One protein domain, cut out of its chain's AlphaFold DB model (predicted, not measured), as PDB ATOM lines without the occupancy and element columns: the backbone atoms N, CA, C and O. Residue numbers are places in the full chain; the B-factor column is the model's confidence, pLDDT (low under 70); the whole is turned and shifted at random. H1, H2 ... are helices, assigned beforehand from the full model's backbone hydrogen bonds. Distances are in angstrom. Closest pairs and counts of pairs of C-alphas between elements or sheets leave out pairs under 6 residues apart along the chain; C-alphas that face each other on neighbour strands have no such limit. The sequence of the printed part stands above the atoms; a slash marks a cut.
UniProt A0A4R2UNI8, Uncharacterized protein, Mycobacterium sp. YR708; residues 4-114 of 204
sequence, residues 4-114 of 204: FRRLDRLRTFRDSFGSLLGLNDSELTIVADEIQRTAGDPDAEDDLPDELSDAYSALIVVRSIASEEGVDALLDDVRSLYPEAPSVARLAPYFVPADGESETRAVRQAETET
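Overview. This is residues 4 to 114 of the 204 residues of an uncharacterized protein of Mycobacterium sp. YR708 (UniProt A0A4R2UNI8). One long helix, H4, runs through the middle, with H2 and H3 crossing its earlier part and H6 crossing it further on. H5 turns off its end and makes a hairpin with H6, short H1 packs on H5, and H7 sits at the margin, where residues 106 to 114 stick out. The printed part has 111 residues with seven named helices, H1 to H7 in chain order, and no named strand: all helix, mostly crossed. It is compact, with a radius of gyration of the C-alphas of 13.7 A and spans of 39 by 29 by 25 A.

Arrangement. H4, residues 50 to 69, is the hub. Its residues 52 to 59 alone touch H2, residues 11 to 22, about perpendicular at 79 degrees; the closest C-alphas, of Leu 20 and Ala 55, are 4.3 A apart. Its residues 52 to 60 alone touch H3, residues 25 to 40, at a steep tilt of 66 degrees, the same way; the closest C-alphas, of Val 31 and Tyr 56, are 5.7 A apart. Its residues 59 to 66 alone touch H6, residues 88 to 95, about perpendicular at 76 degrees; the closest C-alphas, of Arg 63 and Phe 95, are 4.8 A apart. H4 and H5, residues 71 to 81, touch only at the corner. H5 and H6 form a helical hairpin. H1, residues 4 to 7, touches H5. H7, residues 101 to 112, touches no helix. Every O i to N i+4 pair is within hydrogen-bond range in H2, H3, H5 and H7, but 14 of 16 in H4 and 2 of 4 in H6.

Along the chain. H4 is 29.5 A long, from C-alpha 50 at (-19.438, -29.616, 18.664) to C-alpha 69 at (-28.196, -9.702, 38.615). H3 measures 22.5 A and H2 16.3 A.

Size, cuts and confidence. The printed part has no cut and no long link. Its mean pLDDT is 73.4, and that of H7 is 47.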
ATOM      1  N   PHE A   4     -20.296 -12.299  36.564       79.25
ATOM      2  CA  PHE A   4     -19.555 -12.316  35.298       79.25
ATOM      3  C   PHE A   4     -18.088 -11.903  35.476       79.25
ATOM      4  O   PHE A   4     -17.186 -12.628  35.063       79.25
ATOM      5  N   ARG A   5     -17.803 -10.802  36.191       79.31
ATOM      6  CA  ARG A   5     -16.413 -10.362  36.458       79.31
ATOM      7  C   ARG A   5     -15.596 -11.366  37.273       79.31
ATOM      8  O   ARG A   5     -14.365 -11.295  37.269       79.31
ATOM      9  N   ARG A   6     -16.248 -12.235  38.053       75.88
ATOM     10  CA  ARG A   6     -15.567 -13.297  38.807       75.88
ATOM     11  C   ARG A   6     -15.243 -14.467  37.885       75.88
ATOM     12  O   ARG A   6     -14.103 -14.924  37.899       75.88
ATOM     13  N   LEU A   7     -16.212 -14.884  37.073       72.75
ATOM     14  CA  LEU A   7     -16.075 -15.978  36.112       72.75
ATOM     15  C   LEU A   7     -15.093 -15.652  34.986       72.75
ATOM     16  O   LEU A   7     -14.290 -16.502  34.629       72.75
ATOM     17  N   ASP A   8     -15.033 -14.400  34.530       81.62
ATOM     18  CA  ASP A   8     -14.069 -13.918  33.528       81.62
ATOM     19  C   ASP A   8     -12.593 -14.139  33.924       81.62
ATOM     20  O   ASP A   8     -11.687 -14.234  33.087       81.62
ATOM     21  N   ARG A   9     -12.312 -14.273  35.226       76.06
ATOM     22  CA  ARG A   9     -10.966 -14.594  35.727       76.06
ATOM     23  C   ARG A   9     -10.569 -16.045  35.456       76.06
ATOM     24  O   ARG A   9      -9.373 -16.335  35.455       76.06
ATOM     25  N   LEU A  10     -11.537 -16.934  35.244       71.12
ATOM     26  CA  LEU A  10     -11.311 -18.328  34.894       71.12
ATOM     27  C   LEU A  10     -10.988 -18.419  33.405       71.12
ATOM     28  O   LEU A  10     -11.749 -17.955  32.560       71.12
ATOM     29  N   ARG A  11      -9.849 -19.033  33.081       73.88
ATOM     30  CA  ARG A  11      -9.391 -19.169  31.694       73.88
ATOM     31  C   ARG A  11     -10.395 -19.933  30.829       73.88
ATOM     32  O   ARG A  11     -10.656 -19.507  29.719       73.88
ATOM     33  N   THR A  12     -10.978 -21.003  31.359       67.12
ATOM     34  CA  THR A  12     -11.973 -21.822  30.655       67.12
ATOM     35  C   THR A  12     -13.197 -21.008  30.254       67.12
ATOM     36  O   THR A  12     -13.526 -20.948  29.080       67.12
ATOM     37  N   PHE A  13     -13.810 -20.290  31.201       78.31
ATOM     38  CA  PHE A  13     -14.952 -19.422  30.904       78.31
ATOM     39  C   PHE A  13     -14.587 -18.299  29.928       78.31
ATOM     40  O   PHE A  13     -15.368 -17.982  29.038       78.31
ATOM     41  N   ARG A  14     -13.393 -17.709  30.063       81.31
ATOM     42  CA  ARG A  14     -12.906 -16.680  29.139       81.31
ATOM     43  C   ARG A  14     -12.752 -17.205  27.714       81.31
ATOM     44  O   ARG A  14     -13.135 -16.508  26.782       81.31
ATOM     45  N   ASP A  15     -12.195 -18.401  27.555       77.56
ATOM     46  CA  ASP A  15     -12.009 -19.035  26.251       77.56
ATOM     47  C   ASP A  15     -13.388 -19.338  25.622       77.56
ATOM     48  O   ASP A  15     -13.641 -18.930  24.489       77.56
ATOM     49  N   SER A  16     -14.332 -19.898  26.391       78.62
ATOM     50  CA  SER A  16     -15.712 -20.162  25.943       78.62
ATOM     51  C   SER A  16     -16.503 -18.888  25.607       78.62
ATOM     52  O   SER A  16     -17.192 -18.818  24.588       78.62
ATOM     53  N   PHE A  17     -16.385 -17.837  26.424       85.38
ATOM     54  CA  PHE A  17     -16.996 -16.535  26.138       85.38
ATOM     55  C   PHE A  17     -16.331 -15.854  24.933       85.38
ATOM     56  O   PHE A  17     -17.004 -15.188  24.146       85.38
ATOM     57  N   GLY A  18     -15.028 -16.067  24.733       85.38
ATOM     58  CA  GLY A  18     -14.310 -15.680  23.521       85.38
ATOM     59  C   GLY A  18     -14.891 -16.339  22.267       85.38
ATOM     60  O   GLY A  18     -15.119 -15.642  21.276       85.38
ATOM     61  N   SER A  19     -15.213 -17.635  22.331       85.62
ATOM     62  CA  SER A  19     -15.918 -18.349  21.256       85.62
ATOM     63  C   SER A  19     -17.293 -17.735  20.976       85.62
ATOM     64  O   SER A  19     -17.620 -17.479  19.819       85.62
ATOM     65  N   LEU A  20     -18.059 -17.384  22.018       87.25
ATOM     66  CA  LEU A  20     -19.349 -16.691  21.876       87.25
ATOM     67  C   LEU A  20     -19.216 -15.311  21.206       87.25
ATOM     68  O   LEU A  20     -20.031 -14.948  20.355       87.25
ATOM     69  N   LEU A  21     -18.185 -14.535  21.554       88.62
ATOM     70  CA  LEU A  21     -17.917 -13.233  20.931       88.62
ATOM     71  C   LEU A  21     -17.553 -13.349  19.443       88.62
ATOM     72  O   LEU A  21     -17.787 -12.390  18.698       88.62
ATOM     73  N   GLY A  22     -16.976 -14.488  19.043       86.38
ATOM     74  CA  GLY A  22     -16.511 -14.785  17.689       86.38
ATOM     75  C   GLY A  22     -17.583 -15.293  16.723       86.38
ATOM     76  O   GLY A  22     -17.332 -15.281  15.519       86.38
ATOM     77  N   LEU A  23     -18.764 -15.688  17.214       88.19
ATOM     78  CA  LEU A  23     -19.835 -16.223  16.368       88.19
ATOM     79  C   LEU A  23     -20.360 -15.199  15.352       88.19
ATOM     80  O   LEU A  23     -20.387 -13.989  15.604       88.19
ATOM     81  N   ASN A  24     -20.841 -15.668  14.206       89.25
ATOM     82  CA  ASN A  24     -21.664 -14.871  13.293       89.25
ATOM     83  C   ASN A  24     -23.159 -14.924  13.683       89.25
ATOM     84  O   ASN A  24     -23.561 -15.666  14.574       89.25
ATOM     85  N   ASP A  25     -23.999 -14.111  13.035       85.56
ATOM     86  CA  ASP A  25     -25.421 -13.975  13.401       85.56
ATOM     87  C   ASP A  25     -26.211 -15.285  13.207       85.56
ATOM     88  O   ASP A  25     -27.123 -15.586  13.979       85.56
ATOM     89  N   SER A  26     -25.845 -16.088  12.201       87.75
ATOM     90  CA  SER A  26     -26.461 -17.399  11.963       87.75
ATOM     91  C   SER A  26     -26.099 -18.417  13.042       87.75
ATOM     92  O   SER A  26     -26.988 -19.083  13.560       87.75
ATOM     93  N   GLU A  27     -24.827 -18.505  13.430       88.50
ATOM     94  CA  GLU A  27     -24.363 -19.389  14.509       88.50
ATOM     95  C   GLU A  27     -24.972 -18.992  15.849       88.50
ATOM     96  O   GLU A  27     -25.411 -19.843  16.615       88.50
ATOM     97  N   LEU A  28     -25.068 -17.688  16.108       86.88
ATOM     98  CA  LEU A  28     -25.700 -17.165  17.310       86.88
ATOM     99  C   LEU A  28     -27.182 -17.549  17.392       86.88
ATOM    100  O   LEU A  28     -27.677 -17.861  18.471       86.88
ATOM    101  N   THR A  29     -27.876 -17.548  16.251       85.31
ATOM    102  CA  THR A  29     -29.275 -17.985  16.162       85.31
ATOM    103  C   THR A  29     -29.395 -19.481  16.441       85.31
ATOM    104  O   THR A  29     -30.218 -19.857  17.262       85.31
ATOM    105  N   ILE A  30     -28.520 -20.315  15.863       85.88
ATOM    106  CA  ILE A  30     -28.489 -21.764  16.137       85.88
ATOM    107  C   ILE A  30     -28.313 -22.030  17.637       85.88
ATOM    108  O   ILE A  30     -29.073 -22.793  18.224       85.88
ATOM    109  N   VAL A  31     -27.348 -21.362  18.276       85.12
ATOM    110  CA  VAL A  31     -27.095 -21.513  19.717       85.12
ATOM    111  C   VAL A  31     -28.292 -21.037  20.550       85.12
ATOM    112  O   VAL A  31     -28.644 -21.663  21.547       85.12
ATOM    113  N   ALA A  32     -28.922 -19.926  20.170       83.75
ATOM    114  CA  ALA A  32     -30.070 -19.382  20.890       83.75
ATOM    115  C   ALA A  32     -31.322 -20.262  20.767       83.75
ATOM    116  O   ALA A  32     -32.003 -20.476  21.773       83.75
ATOM    117  N   ASP A  33     -31.593 -20.770  19.564       84.50
ATOM    118  CA  ASP A  33     -32.697 -21.684  19.273       84.50
ATOM    119  C   ASP A  33     -32.517 -22.995  20.040       84.50
ATOM    120  O   ASP A  33     -33.476 -23.501  20.619       84.50
ATOM    121  N   GLU A  34     -31.283 -23.497  20.132       83.12
ATOM    122  CA  GLU A  34     -30.983 -24.700  20.905       83.12
ATOM    123  C   GLU A  34     -31.272 -24.509  22.395       83.12
ATOM    124  O   GLU A  34     -31.954 -25.329  23.003       83.12
ATOM    125  N   ILE A  35     -30.849 -23.384  22.985       79.00
ATOM    126  CA  ILE A  35     -31.169 -23.083  24.390       79.00
ATOM    127  C   ILE A  35     -32.689 -23.042  24.611       79.00
ATOM    128  O   ILE A  35     -33.170 -23.526  25.636       79.00
ATOM    129  N   GLN A  36     -33.454 -22.485  23.664       77.12
ATOM    130  CA  GLN A  36     -34.918 -22.470  23.748       77.12
ATOM    131  C   GLN A  36     -35.522 -23.873  23.598       77.12
ATOM    132  O   GLN A  36     -36.469 -24.210  24.313       77.12
ATOM    133  N   ARG A  37     -34.970 -24.702  22.706       75.94
ATOM    134  CA  ARG A  37     -35.405 -26.085  22.475       75.94
ATOM    135  C   ARG A  37     -35.205 -26.942  23.727       75.94
ATOM    136  O   ARG A  37     -36.182 -27.505  24.216       75.94
ATOM    137  N   THR A  38     -34.005 -26.948  24.312       70.19
ATOM    138  CA  THR A  38     -33.685 -27.703  25.543       70.19
ATOM    139  C   THR A  38     -34.443 -27.168  26.772       70.19
ATOM    140  O   THR A  38     -34.708 -27.890  27.740       70.19
ATOM    141  N   ALA A  39     -34.823 -25.886  26.771       65.88
ATOM    142  CA  ALA A  39     -35.703 -25.339  27.803       65.88
ATOM    143  C   ALA A  39     -37.144 -25.875  27.689       65.88
ATOM    144  O   ALA A  39     -37.781 -26.105  28.719       65.88
ATOM    145  N   GLY A  40     -37.645 -26.079  26.465       59.72
ATOM    146  CA  GLY A  40     -39.007 -26.547  26.184       59.72
ATOM    147  C   GLY A  40     -39.198 -28.067  26.225       59.72
ATOM    148  O   GLY A  40     -40.305 -28.517  26.518       59.72
ATOM    149  N   ASP A  41     -38.145 -28.842  25.967       62.34
ATOM    150  CA  ASP A  41     -38.169 -30.307  25.963       62.34
ATOM    151  C   ASP A  41     -36.890 -30.872  26.624       62.34
ATOM    152  O   ASP A  41     -35.813 -30.798  26.035       62.34
ATOM    153  N   PRO A  42     -36.972 -31.388  27.867       53.50
ATOM    154  CA  PRO A  42     -35.815 -31.900  28.603       53.50
ATOM    155  C   PRO A  42     -35.272 -33.234  28.071       53.50
ATOM    156  O   PRO A  42     -34.151 -33.588  28.423       53.50
ATOM    157  N   ASP A  43     -36.042 -33.956  27.252       53.28
ATOM    158  CA  ASP A  43     -35.611 -35.213  26.626       53.28
ATOM    159  C   ASP A  43     -35.032 -34.982  25.218       53.28
ATOM    160  O   ASP A  43     -34.657 -35.930  24.523       53.28
ATOM    161  N   ALA A  44     -34.964 -33.723  24.779       59.09
ATOM    162  CA  ALA A  44     -34.394 -33.352  23.500       59.09
ATOM    163  C   ALA A  44     -32.882 -33.634  23.493       59.09
ATOM    164  O   ALA A  44     -32.126 -33.022  24.244       59.09
ATOM    165  N   GLU A  45     -32.436 -34.555  22.634       58.81
ATOM    166  CA  GLU A  45     -31.005 -34.790  22.399       58.81
ATOM    167  C   GLU A  45     -30.359 -33.491  21.911       58.81
ATOM    168  O   GLU A  45     -30.910 -32.862  21.005       58.81
ATOM    169  N   ASP A  46     -29.244 -33.073  22.524       62.94
ATOM    170  CA  ASP A  46     -28.463 -31.908  22.089       62.94
ATOM    171  C   ASP A  46     -28.007 -32.132  20.640       62.94
ATOM    172  O   ASP A  46     -27.145 -32.968  20.364       62.94
ATOM    173  N   ASP A  47     -28.589 -31.369  19.714       68.81
ATOM    174  CA  ASP A  47     -28.286 -31.424  18.275       68.81
ATOM    175  C   ASP A  47     -27.284 -30.318  17.887       68.81
ATOM    176  O   ASP A  47     -27.091 -29.983  16.712       68.81
ATOM    177  N   LEU A  48     -26.636 -29.718  18.890       79.56
ATOM    178  CA  LEU A  48     -25.686 -28.637  18.703       79.56
ATOM    179  C   LEU A  48     -24.376 -29.164  18.081       79.56
ATOM    180  O   LEU A  48     -23.766 -30.084  18.624       79.56
ATOM    181  N   PRO A  49     -23.874 -28.552  16.991       77.62
ATOM    182  CA  PRO A  49     -22.540 -28.852  16.483       77.62
ATOM    183  C   PRO A  49     -21.466 -28.680  17.569       77.62
ATOM    184  O   PRO A  49     -21.449 -27.654  18.252       77.62
ATOM    185  N   ASP A  50     -20.525 -29.627  17.666       76.94
ATOM    186  CA  ASP A  50     -19.438 -29.616  18.664       76.94
ATOM    187  C   ASP A  50     -18.686 -28.272  18.717       76.94
ATOM    188  O   ASP A  50     -18.331 -27.778  19.785       76.94
ATOM    189  N   GLU A  51     -18.491 -27.641  17.555       79.31
ATOM    190  CA  GLU A  51     -17.799 -26.355  17.396       79.31
ATOM    191  C   GLU A  51     -18.506 -25.184  18.108       79.31
ATOM    192  O   GLU A  51     -17.878 -24.166  18.402       79.31
ATOM    193  N   LEU A  52     -19.802 -25.320  18.409       81.75
ATOM    194  CA  LEU A  52     -20.620 -24.306  19.077       81.75
ATOM    195  C   LEU A  52     -20.820 -24.583  20.574       81.75
ATOM    196  O   LEU A  52     -21.330 -23.711  21.281       81.75
ATOM    197  N   SER A  53     -20.397 -25.749  21.076       79.31
ATOM    198  CA  SER A  53     -20.628 -26.197  22.461       79.31
ATOM    199  C   SER A  53     -20.061 -25.231  23.510       79.31
ATOM    200  O   SER A  53     -20.727 -24.888  24.494       79.31
ATOM    201  N   ASP A  54     -18.866 -24.696  23.258       78.31
ATOM    202  CA  ASP A  54     -18.232 -23.713  24.140       78.31
ATOM    203  C   ASP A  54     -19.030 -22.402  24.200       78.31
ATOM    204  O   ASP A  54     -19.254 -21.839  25.277       78.31
ATOM    205  N   ALA A  55     -19.500 -21.918  23.049       80.62
ATOM    206  CA  ALA A  55     -20.285 -20.691  22.969       80.62
ATOM    207  C   ALA A  55     -21.680 -20.860  23.592       80.62
ATOM    208  O   ALA A  55     -22.161 -19.955  24.279       80.62
ATOM    209  N   TYR A  56     -22.298 -22.027  23.404       81.69
ATOM    210  CA  TYR A  56     -23.548 -22.425  24.051       81.69
ATOM    211  C   TYR A  56     -23.420 -22.421  25.575       81.69
ATOM    212  O   TYR A  56     -24.191 -21.745  26.263       81.69
ATOM    213  N   SER A  57     -22.379 -23.069  26.099       77.00
ATOM    214  CA  SER A  57     -22.087 -23.112  27.534       77.00
ATOM    215  C   SER A  57     -21.889 -21.709  28.115       77.00
ATOM    216  O   SER A  57     -22.460 -21.365  29.154       77.00
ATOM    217  N   ALA A  58     -21.135 -20.855  27.416       81.19
ATOM    218  CA  ALA A  58     -20.948 -19.466  27.821       81.19
ATOM    219  C   ALA A  58     -22.271 -18.682  27.824       81.19
ATOM    220  O   ALA A  58     -22.539 -17.948  28.778       81.19
ATOM    221  N   LEU A  59     -23.118 -18.845  26.802       85.56
ATOM    222  CA  LEU A  59     -24.386 -18.121  26.703       85.56
ATOM    223  C   LEU A  59     -25.379 -18.537  27.798       85.56
ATOM    224  O   LEU A  59     -26.061 -17.672  28.347       85.56
ATOM    225  N   ILE A  60     -25.427 -19.818  28.178       81.94
ATOM    226  CA  ILE A  60     -26.249 -20.289  29.307       81.94
ATOM    227  C   ILE A  60     -25.857 -19.584  30.602       81.94
ATOM    228  O   ILE A  60     -26.726 -19.034  31.288       81.94
ATOM    229  N   VAL A  61     -24.559 -19.574  30.914       79.25
ATOM    230  CA  VAL A  61     -24.025 -18.951  32.133       79.25
ATOM    231  C   VAL A  61     -24.304 -17.450  32.128       79.25
ATOM    232  O   VAL A  61     -24.786 -16.899  33.115       79.25
ATOM    233  N   VAL A  62     -24.073 -16.781  30.998       83.88
ATOM    234  CA  VAL A  62     -24.327 -15.343  30.856       83.88
ATOM    235  C   VAL A  62     -25.817 -15.018  31.018       83.88
ATOM    236  O   VAL A  62     -26.148 -14.054  31.706       83.88
ATOM    237  N   ARG A  63     -26.720 -15.839  30.469       82.06
ATOM    238  CA  ARG A  63     -28.176 -15.696  30.661       82.06
ATOM    239  C   ARG A  63     -28.608 -15.926  32.113       82.06
ATOM    240  O   ARG A  63     -29.538 -15.265  32.561       82.06
ATOM    241  N   SER A  64     -27.966 -16.835  32.852       74.31
ATOM    242  CA  SER A  64     -28.227 -17.021  34.294       74.31
ATOM    243  C   SER A  64     -27.824 -15.773  35.086       74.31
ATOM    244  O   SER A  64     -28.660 -15.206  35.787       74.31
ATOM    245  N   ILE A  65     -26.616 -15.246  34.861       78.44
ATOM    246  CA  ILE A  65     -26.153 -14.011  35.517       78.44
ATOM    247  C   ILE A  65     -27.071 -12.832  35.174       78.44
ATOM    248  O   ILE A  65     -27.414 -12.036  36.044       78.44
ATOM    249  N   ALA A  66     -27.499 -12.721  33.912       82.69
ATOM    250  CA  ALA A  66     -28.427 -11.682  33.471       82.69
ATOM    251  C   ALA A  66     -29.786 -11.761  34.187       82.69
ATOM    252  O   ALA A  66     -30.366 -10.725  34.513       82.69
ATOM    253  N   SER A  67     -30.277 -12.978  34.433       78.19
ATOM    254  CA  SER A  67     -31.530 -13.233  35.147       78.19
ATOM    255  C   SER A  67     -31.433 -12.887  36.634       78.19
ATOM    256  O   SER A  67     -32.382 -12.352  37.199       78.19
ATOM    257  N   GLU A  68     -30.305 -13.195  37.273       72.12
ATOM    258  CA  GLU A  68     -30.104 -13.013  38.717       72.12
ATOM    259  C   GLU A  68     -29.719 -11.578  39.087       72.12
ATOM    260  O   GLU A  68     -30.173 -11.032  40.093       72.12
ATOM    261  N   GLU A  69     -28.866 -10.958  38.274       78.00
ATOM    262  CA  GLU A  69     -28.196  -9.702  38.615       78.00
ATOM    263  C   GLU A  69     -28.602  -8.533  37.705       78.00
ATOM    264  O   GLU A  69     -28.244  -7.382  37.968       78.00
ATOM    265  N   GLY A  70     -29.385  -8.819  36.663       78.75
ATOM    266  CA  GLY A  70     -29.888  -7.847  35.702       78.75
ATOM    267  C   GLY A  70     -28.990  -7.684  34.473       78.75
ATOM    268  O   GLY A  70     -27.764  -7.575  34.556       78.75
ATOM    269  N   VAL A  71     -29.635  -7.596  33.306       82.25
ATOM    270  CA  VAL A  71     -28.983  -7.471  31.991       82.25
ATOM    271  C   VAL A  71     -28.100  -6.221  31.909       82.25
ATOM    272  O   VAL A  71     -26.986  -6.294  31.399       82.25
ATOM    273  N   ASP A  72     -28.550  -5.084  32.445       82.00
ATOM    274  CA  ASP A  72     -27.795  -3.825  32.376       82.00
ATOM    275  C   ASP A  72     -26.469  -3.902  33.150       82.00
ATOM    276  O   ASP A  72     -25.423  -3.497  32.641       82.00
ATOM    277  N   ALA A  73     -26.491  -4.494  34.349       81.81
ATOM    278  CA  ALA A  73     -25.298  -4.665  35.177       81.81
ATOM    279  C   ALA A  73     -24.286  -5.624  34.530       81.81
ATOM    280  O   ALA A  73     -23.076  -5.381  34.576       81.81
ATOM    281  N   LEU A  74     -24.780  -6.692  33.899       85.75
ATOM    282  CA  LEU A  74     -23.969  -7.613  33.110       85.75
ATOM    283  C   LEU A  74     -23.342  -6.901  31.904       85.75
ATOM    284  O   LEU A  74     -22.138  -7.018  31.684       85.75
ATOM    285  N   LEU A  75     -24.127  -6.147  31.130       85.50
ATOM    286  CA  LEU A  75     -23.640  -5.449  29.938       85.50
ATOM    287  C   LEU A  75     -22.562  -4.418  30.271       85.50
ATOM    288  O   LEU A  75     -21.584  -4.308  29.532       85.50
ATOM    289  N   ASP A  76     -22.704  -3.690  31.376       85.94
ATOM    290  CA  ASP A  76     -21.678  -2.753  31.841       85.94
ATOM    291  C   ASP A  76     -20.367  -3.467  32.195       85.94
ATOM    292  O   ASP A  76     -19.274  -2.984  31.878       85.94
ATOM    293  N   ASP A  77     -20.458  -4.659  32.784       85.69
ATOM    294  CA  ASP A  77     -19.297  -5.479  33.103       85.69
ATOM    295  C   ASP A  77     -18.640  -6.083  31.854       85.69
ATOM    296  O   ASP A  77     -17.413  -6.023  31.735       85.69
ATOM    297  N   VAL A  78     -19.425  -6.570  30.889       86.88
ATOM    298  CA  VAL A  78     -18.918  -7.073  29.603       86.88
ATOM    299  C   VAL A  78     -18.233  -5.952  28.819       86.88
ATOM    300  O   VAL A  78     -17.099  -6.125  28.383       86.88
ATOM    301  N   ARG A  79     -18.864  -4.776  28.688       86.38
ATOM    302  CA  ARG A  79     -18.275  -3.608  28.000       86.38
ATOM    303  C   ARG A  79     -16.975  -3.149  28.655       86.38
ATOM    304  O   ARG A  79     -16.047  -2.747  27.963       86.38
ATOM    305  N   SER A  80     -16.904  -3.208  29.985       86.62
ATOM    306  CA  SER A  80     -15.700  -2.836  30.734       86.62
ATOM    307  C   SER A  80     -14.542  -3.814  30.527       86.62
ATOM    308  O   SER A  80     -13.393  -3.388  30.635       86.62
ATOM    309  N   LEU A  81     -14.821  -5.102  30.318       85.44
ATOM    310  CA  LEU A  81     -13.804  -6.152  30.173       85.44
ATOM    311  C   LEU A  81     -13.409  -6.395  28.710       85.44
ATOM    312  O   LEU A  81     -12.252  -6.707  28.436       85.44
ATOM    313  N   TYR A  82     -14.340  -6.184  27.779       85.25
ATOM    314  CA  TYR A  82     -14.179  -6.415  26.344       85.25
ATOM    315  C   TYR A  82     -14.492  -5.143  25.530       85.25
ATOM    316  O   TYR A  82     -15.400  -5.152  24.698       85.25
ATOM    317  N   PRO A  83     -13.757  -4.032  25.741       76.06
ATOM    318  CA  PRO A  83     -14.065  -2.743  25.111       76.06
ATOM    319  C   PRO A  83     -13.869  -2.741  23.587       76.06
ATOM    320  O   PRO A  83     -14.525  -1.981  22.884       76.06
ATOM    321  N   GLU A  84     -12.985  -3.603  23.081       70.31
ATOM    322  CA  GLU A  84     -12.636  -3.706  21.656       70.31
ATOM    323  C   GLU A  84     -13.517  -4.708  20.891       70.31
ATOM    324  O   GLU A  84     -13.361  -4.859  19.682       70.31
ATOM    325  N   ALA A  85     -14.423  -5.424  21.569       66.06
ATOM    326  CA  ALA A  85     -15.276  -6.421  20.932       66.06
ATOM    327  C   ALA A  85     -16.460  -5.729  20.221       66.06
ATOM    328  O   ALA A  85     -17.374  -5.242  20.895       66.06
ATOM    329  N   PRO A  86     -16.521  -5.720  18.872       56.94
ATOM    330  CA  PRO A  86     -17.600  -5.058  18.126       56.94
ATOM    331  C   PRO A  86     -18.979  -5.700  18.363       56.94
ATOM    332  O   PRO A  86     -20.009  -5.134  18.004       56.94
ATOM    333  N   SER A  87     -18.998  -6.900  18.952       63.62
ATOM    334  CA  SER A  87     -20.126  -7.828  19.015       63.62
ATOM    335  C   SER A  87     -20.937  -7.790  20.315       63.62
ATOM    336  O   SER A  87     -22.017  -8.373  20.350       63.62
ATOM    337  N   VAL A  88     -20.507  -7.079  21.366       68.69
ATOM    338  CA  VAL A  88     -21.212  -7.091  22.671       68.69
ATOM    339  C   VAL A  88     -22.642  -6.552  22.559       68.69
ATOM    340  O   VAL A  88     -23.569  -7.108  23.143       68.69
ATOM    341  N   ALA A  89     -22.851  -5.498  21.764       69.25
ATOM    342  CA  ALA A  89     -24.183  -4.934  21.536       69.25
ATOM    343  C   ALA A  89     -25.106  -5.888  20.759       69.25
ATOM    344  O   ALA A  89     -26.313  -5.888  20.987       69.25
ATOM    345  N   ARG A  90     -24.540  -6.722  19.877       76.88
ATOM    346  CA  ARG A  90     -25.279  -7.743  19.126       76.88
ATOM    347  C   ARG A  90     -25.723  -8.902  20.021       76.88
ATOM    348  O   ARG A  90     -26.776  -9.471  19.775       76.88
ATOM    349  N   LEU A  91     -24.946  -9.238  21.050       78.06
ATOM    350  CA  LEU A  91     -25.276 -10.318  21.986       78.06
ATOM    351  C   LEU A  91     -26.348  -9.925  23.013       78.06
ATOM    352  O   LEU A  91     -27.037 -10.795  23.537       78.06
ATOM    353  N   ALA A  92     -26.525  -8.627  23.280       79.06
ATOM    354  CA  ALA A  92     -27.439  -8.127  24.308       79.06
ATOM    355  C   ALA A  92     -28.880  -8.690  24.244       79.06
ATOM    356  O   ALA A  92     -29.396  -9.058  25.300       79.06
ATOM    357  N   PRO A  93     -29.531  -8.828  23.068       82.25
ATOM    358  CA  PRO A  93     -30.873  -9.414  22.973       82.25
ATOM    359  C   PRO A  93     -30.941 -10.879  23.426       82.25
ATOM    360  O   PRO A  93     -31.987 -11.324  23.880       82.25
ATOM    361  N   TYR A  94     -29.830 -11.611  23.335       82.25
ATOM    362  CA  TYR A  94     -29.745 -13.035  23.667       82.25
ATOM    363  C   TYR A  94     -29.447 -13.286  25.147       82.25
ATOM    364  O   TYR A  94     -29.530 -14.422  25.608       82.25
ATOM    365  N   PHE A  95     -29.092 -12.245  25.905       82.38
ATOM    366  CA  PHE A  95     -28.892 -12.341  27.353       82.38
ATOM    367  C   PHE A  95     -30.205 -12.268  28.128       82.38
ATOM    368  O   PHE A  95     -30.248 -12.680  29.284       82.38
ATOM    369  N   VAL A  96     -31.267 -11.759  27.499       75.75
ATOM    370  CA  VAL A  96     -32.599 -11.673  28.094       75.75
ATOM    371  C   VAL A  96     -33.228 -13.074  28.074       75.75
ATOM    372  O   VAL A  96     -33.393 -13.637  26.992       75.75
ATOM    373  N   PRO A  97     -33.562 -13.670  29.232       63.09
ATOM    374  CA  PRO A  97     -34.333 -14.909  29.263       63.09
ATOM    375  C   PRO A  97     -35.709 -14.698  28.614       63.09
ATOM    376  O   PRO A  97     -36.295 -13.625  28.759       63.09
ATOM    377  N   ALA A  98     -36.239 -15.702  27.916       61.62
ATOM    378  CA  ALA A  98     -37.596 -15.621  27.376       61.62
ATOM    379  C   ALA A  98     -38.639 -15.652  28.513       61.62
ATOM    380  O   ALA A  98     -38.433 -16.326  29.528       61.62
ATOM    381  N   ASP A  99     -39.769 -14.950  28.342       48.56
ATOM    382  CA  ASP A  99     -40.892 -14.961  29.292       48.56
ATOM    383  C   ASP A  99     -41.411 -16.405  29.468       48.56
ATOM    384  O   ASP A  99     -42.105 -16.940  28.605       48.56
ATOM    385  N   GLY A 100     -41.030 -17.054  30.575       46.31
ATOM    386  CA  GLY A 100     -41.336 -18.458  30.892       46.31
ATOM    387  C   GLY A 100     -40.119 -19.279  31.341       46.31
ATOM    388  O   GLY A 100     -40.246 -20.146  32.201       46.31
ATOM    389  N   GLU A 101     -38.914 -18.945  30.869       50.59
ATOM    390  CA  GLU A 101     -37.680 -19.643  31.267       50.59
ATOM    391  C   GLU A 101     -37.331 -19.419  32.741       50.59
ATOM    392  O   GLU A 101     -36.775 -20.307  33.377       50.59
ATOM    393  N   SER A 102     -37.672 -18.255  33.304       48.97
ATOM    394  CA  SER A 102     -37.408 -17.931  34.712       48.97
ATOM    395  C   SER A 102     -38.189 -18.818  35.684       48.97
ATOM    396  O   SER A 102     -37.714 -19.046  36.793       48.97
ATOM    397  N   GLU A 103     -39.373 -19.305  35.304       42.81
ATOM    398  CA  GLU A 103     -40.237 -20.099  36.186       42.81
ATOM    399  C   GLU A 103     -39.833 -21.583  36.137       42.81
ATOM    400  O   GLU A 103     -39.666 -22.215  37.178       42.81
ATOM    401  N   THR A 104     -39.533 -22.107  34.941       49.53
ATOM    402  CA  THR A 104     -38.964 -23.455  34.756       49.53
ATOM    403  C   THR A 104     -37.541 -23.555  35.311       49.53
ATOM    404  O   THR A 104     -37.192 -24.578  35.904       49.53
ATOM    405  N   ARG A 105     -36.726 -22.491  35.198       49.88
ATOM    406  CA  ARG A 105     -35.433 -22.415  35.890       49.88
ATOM    407  C   ARG A 105     -35.598 -22.298  37.384       49.88
ATOM    408  O   ARG A 105     -34.902 -23.033  38.036       49.88
ATOM    409  N   ALA A 106     -36.484 -21.478  37.946       45.72
ATOM    410  CA  ALA A 106     -36.616 -21.393  39.407       45.72
ATOM    411  C   ALA A 106     -36.972 -22.748  40.048       45.72
ATOM    412  O   ALA A 106     -36.481 -23.064  41.129       45.72
ATOM    413  N   VAL A 107     -37.772 -23.571  39.358       47.91
ATOM    414  CA  VAL A 107     -38.056 -24.954  39.771       47.91
ATOM    415  C   VAL A 107     -36.819 -25.843  39.616       47.91
ATOM    416  O   VAL A 107     -36.417 -26.459  40.596       47.91
ATOM    417  N   ARG A 108     -36.147 -25.845  38.453       47.41
ATOM    418  CA  ARG A 108     -34.903 -26.620  38.254       47.41
ATOM    419  C   ARG A 108     -33.769 -26.181  39.180       47.41
ATOM    420  O   ARG A 108     -33.048 -27.012  39.683       47.41
ATOM    421  N   GLN A 109     -33.634 -24.890  39.425       46.00
ATOM    422  CA  GLN A 109     -32.657 -24.235  40.286       46.00
ATOM    423  C   GLN A 109     -32.945 -24.609  41.747       46.00
ATOM    424  O   GLN A 109     -32.036 -24.986  42.468       46.00
ATOM    425  N   ALA A 110     -34.212 -24.681  42.168       46.94
ATOM    426  CA  ALA A 110     -34.571 -25.282  43.454       46.94
ATOM    427  C   ALA A 110     -34.303 -26.806  43.521       46.94
ATOM    428  O   ALA A 110     -34.043 -27.321  44.608       46.94
ATOM    429  N   GLU A 111     -34.346 -27.518  42.389       46.09
ATOM    430  CA  GLU A 111     -33.997 -28.944  42.279       46.09
ATOM    431  C   GLU A 111     -32.474 -29.203  42.207       46.09
ATOM    432  O   GLU A 111     -32.036 -30.256  42.668       46.09
ATOM    433  N   THR A 112     -31.662 -28.262  41.699       40.28
ATOM    434  CA  THR A 112     -30.222 -28.447  41.410       40.28
ATOM    435  C   THR A 112     -29.264 -27.563  42.224       40.28
ATOM    436  O   THR A 112     -28.078 -27.868  42.278       40.28
ATOM    437  N   GLU A 113     -29.698 -26.483  42.890       44.09
ATOM    438  CA  GLU A 113     -28.746 -25.493  43.439       44.09
ATOM    439  C   GLU A 113     -28.036 -25.861  44.731       44.09
ATOM    440  O   GLU A 113     -27.091 -25.165  45.108       44.09
ATOM    441  N   THR A 114     -28.470 -26.875  45.472       53.91
ATOM    442  CA  THR A 114     -27.905 -27.054  46.818       53.91
ATOM    443  C   THR A 114     -27.036 -28.281  46.993       53.91
ATOM    444  O   THR A 114     -26.148 -28.219  47.847       53.91
TER     445      THR A 114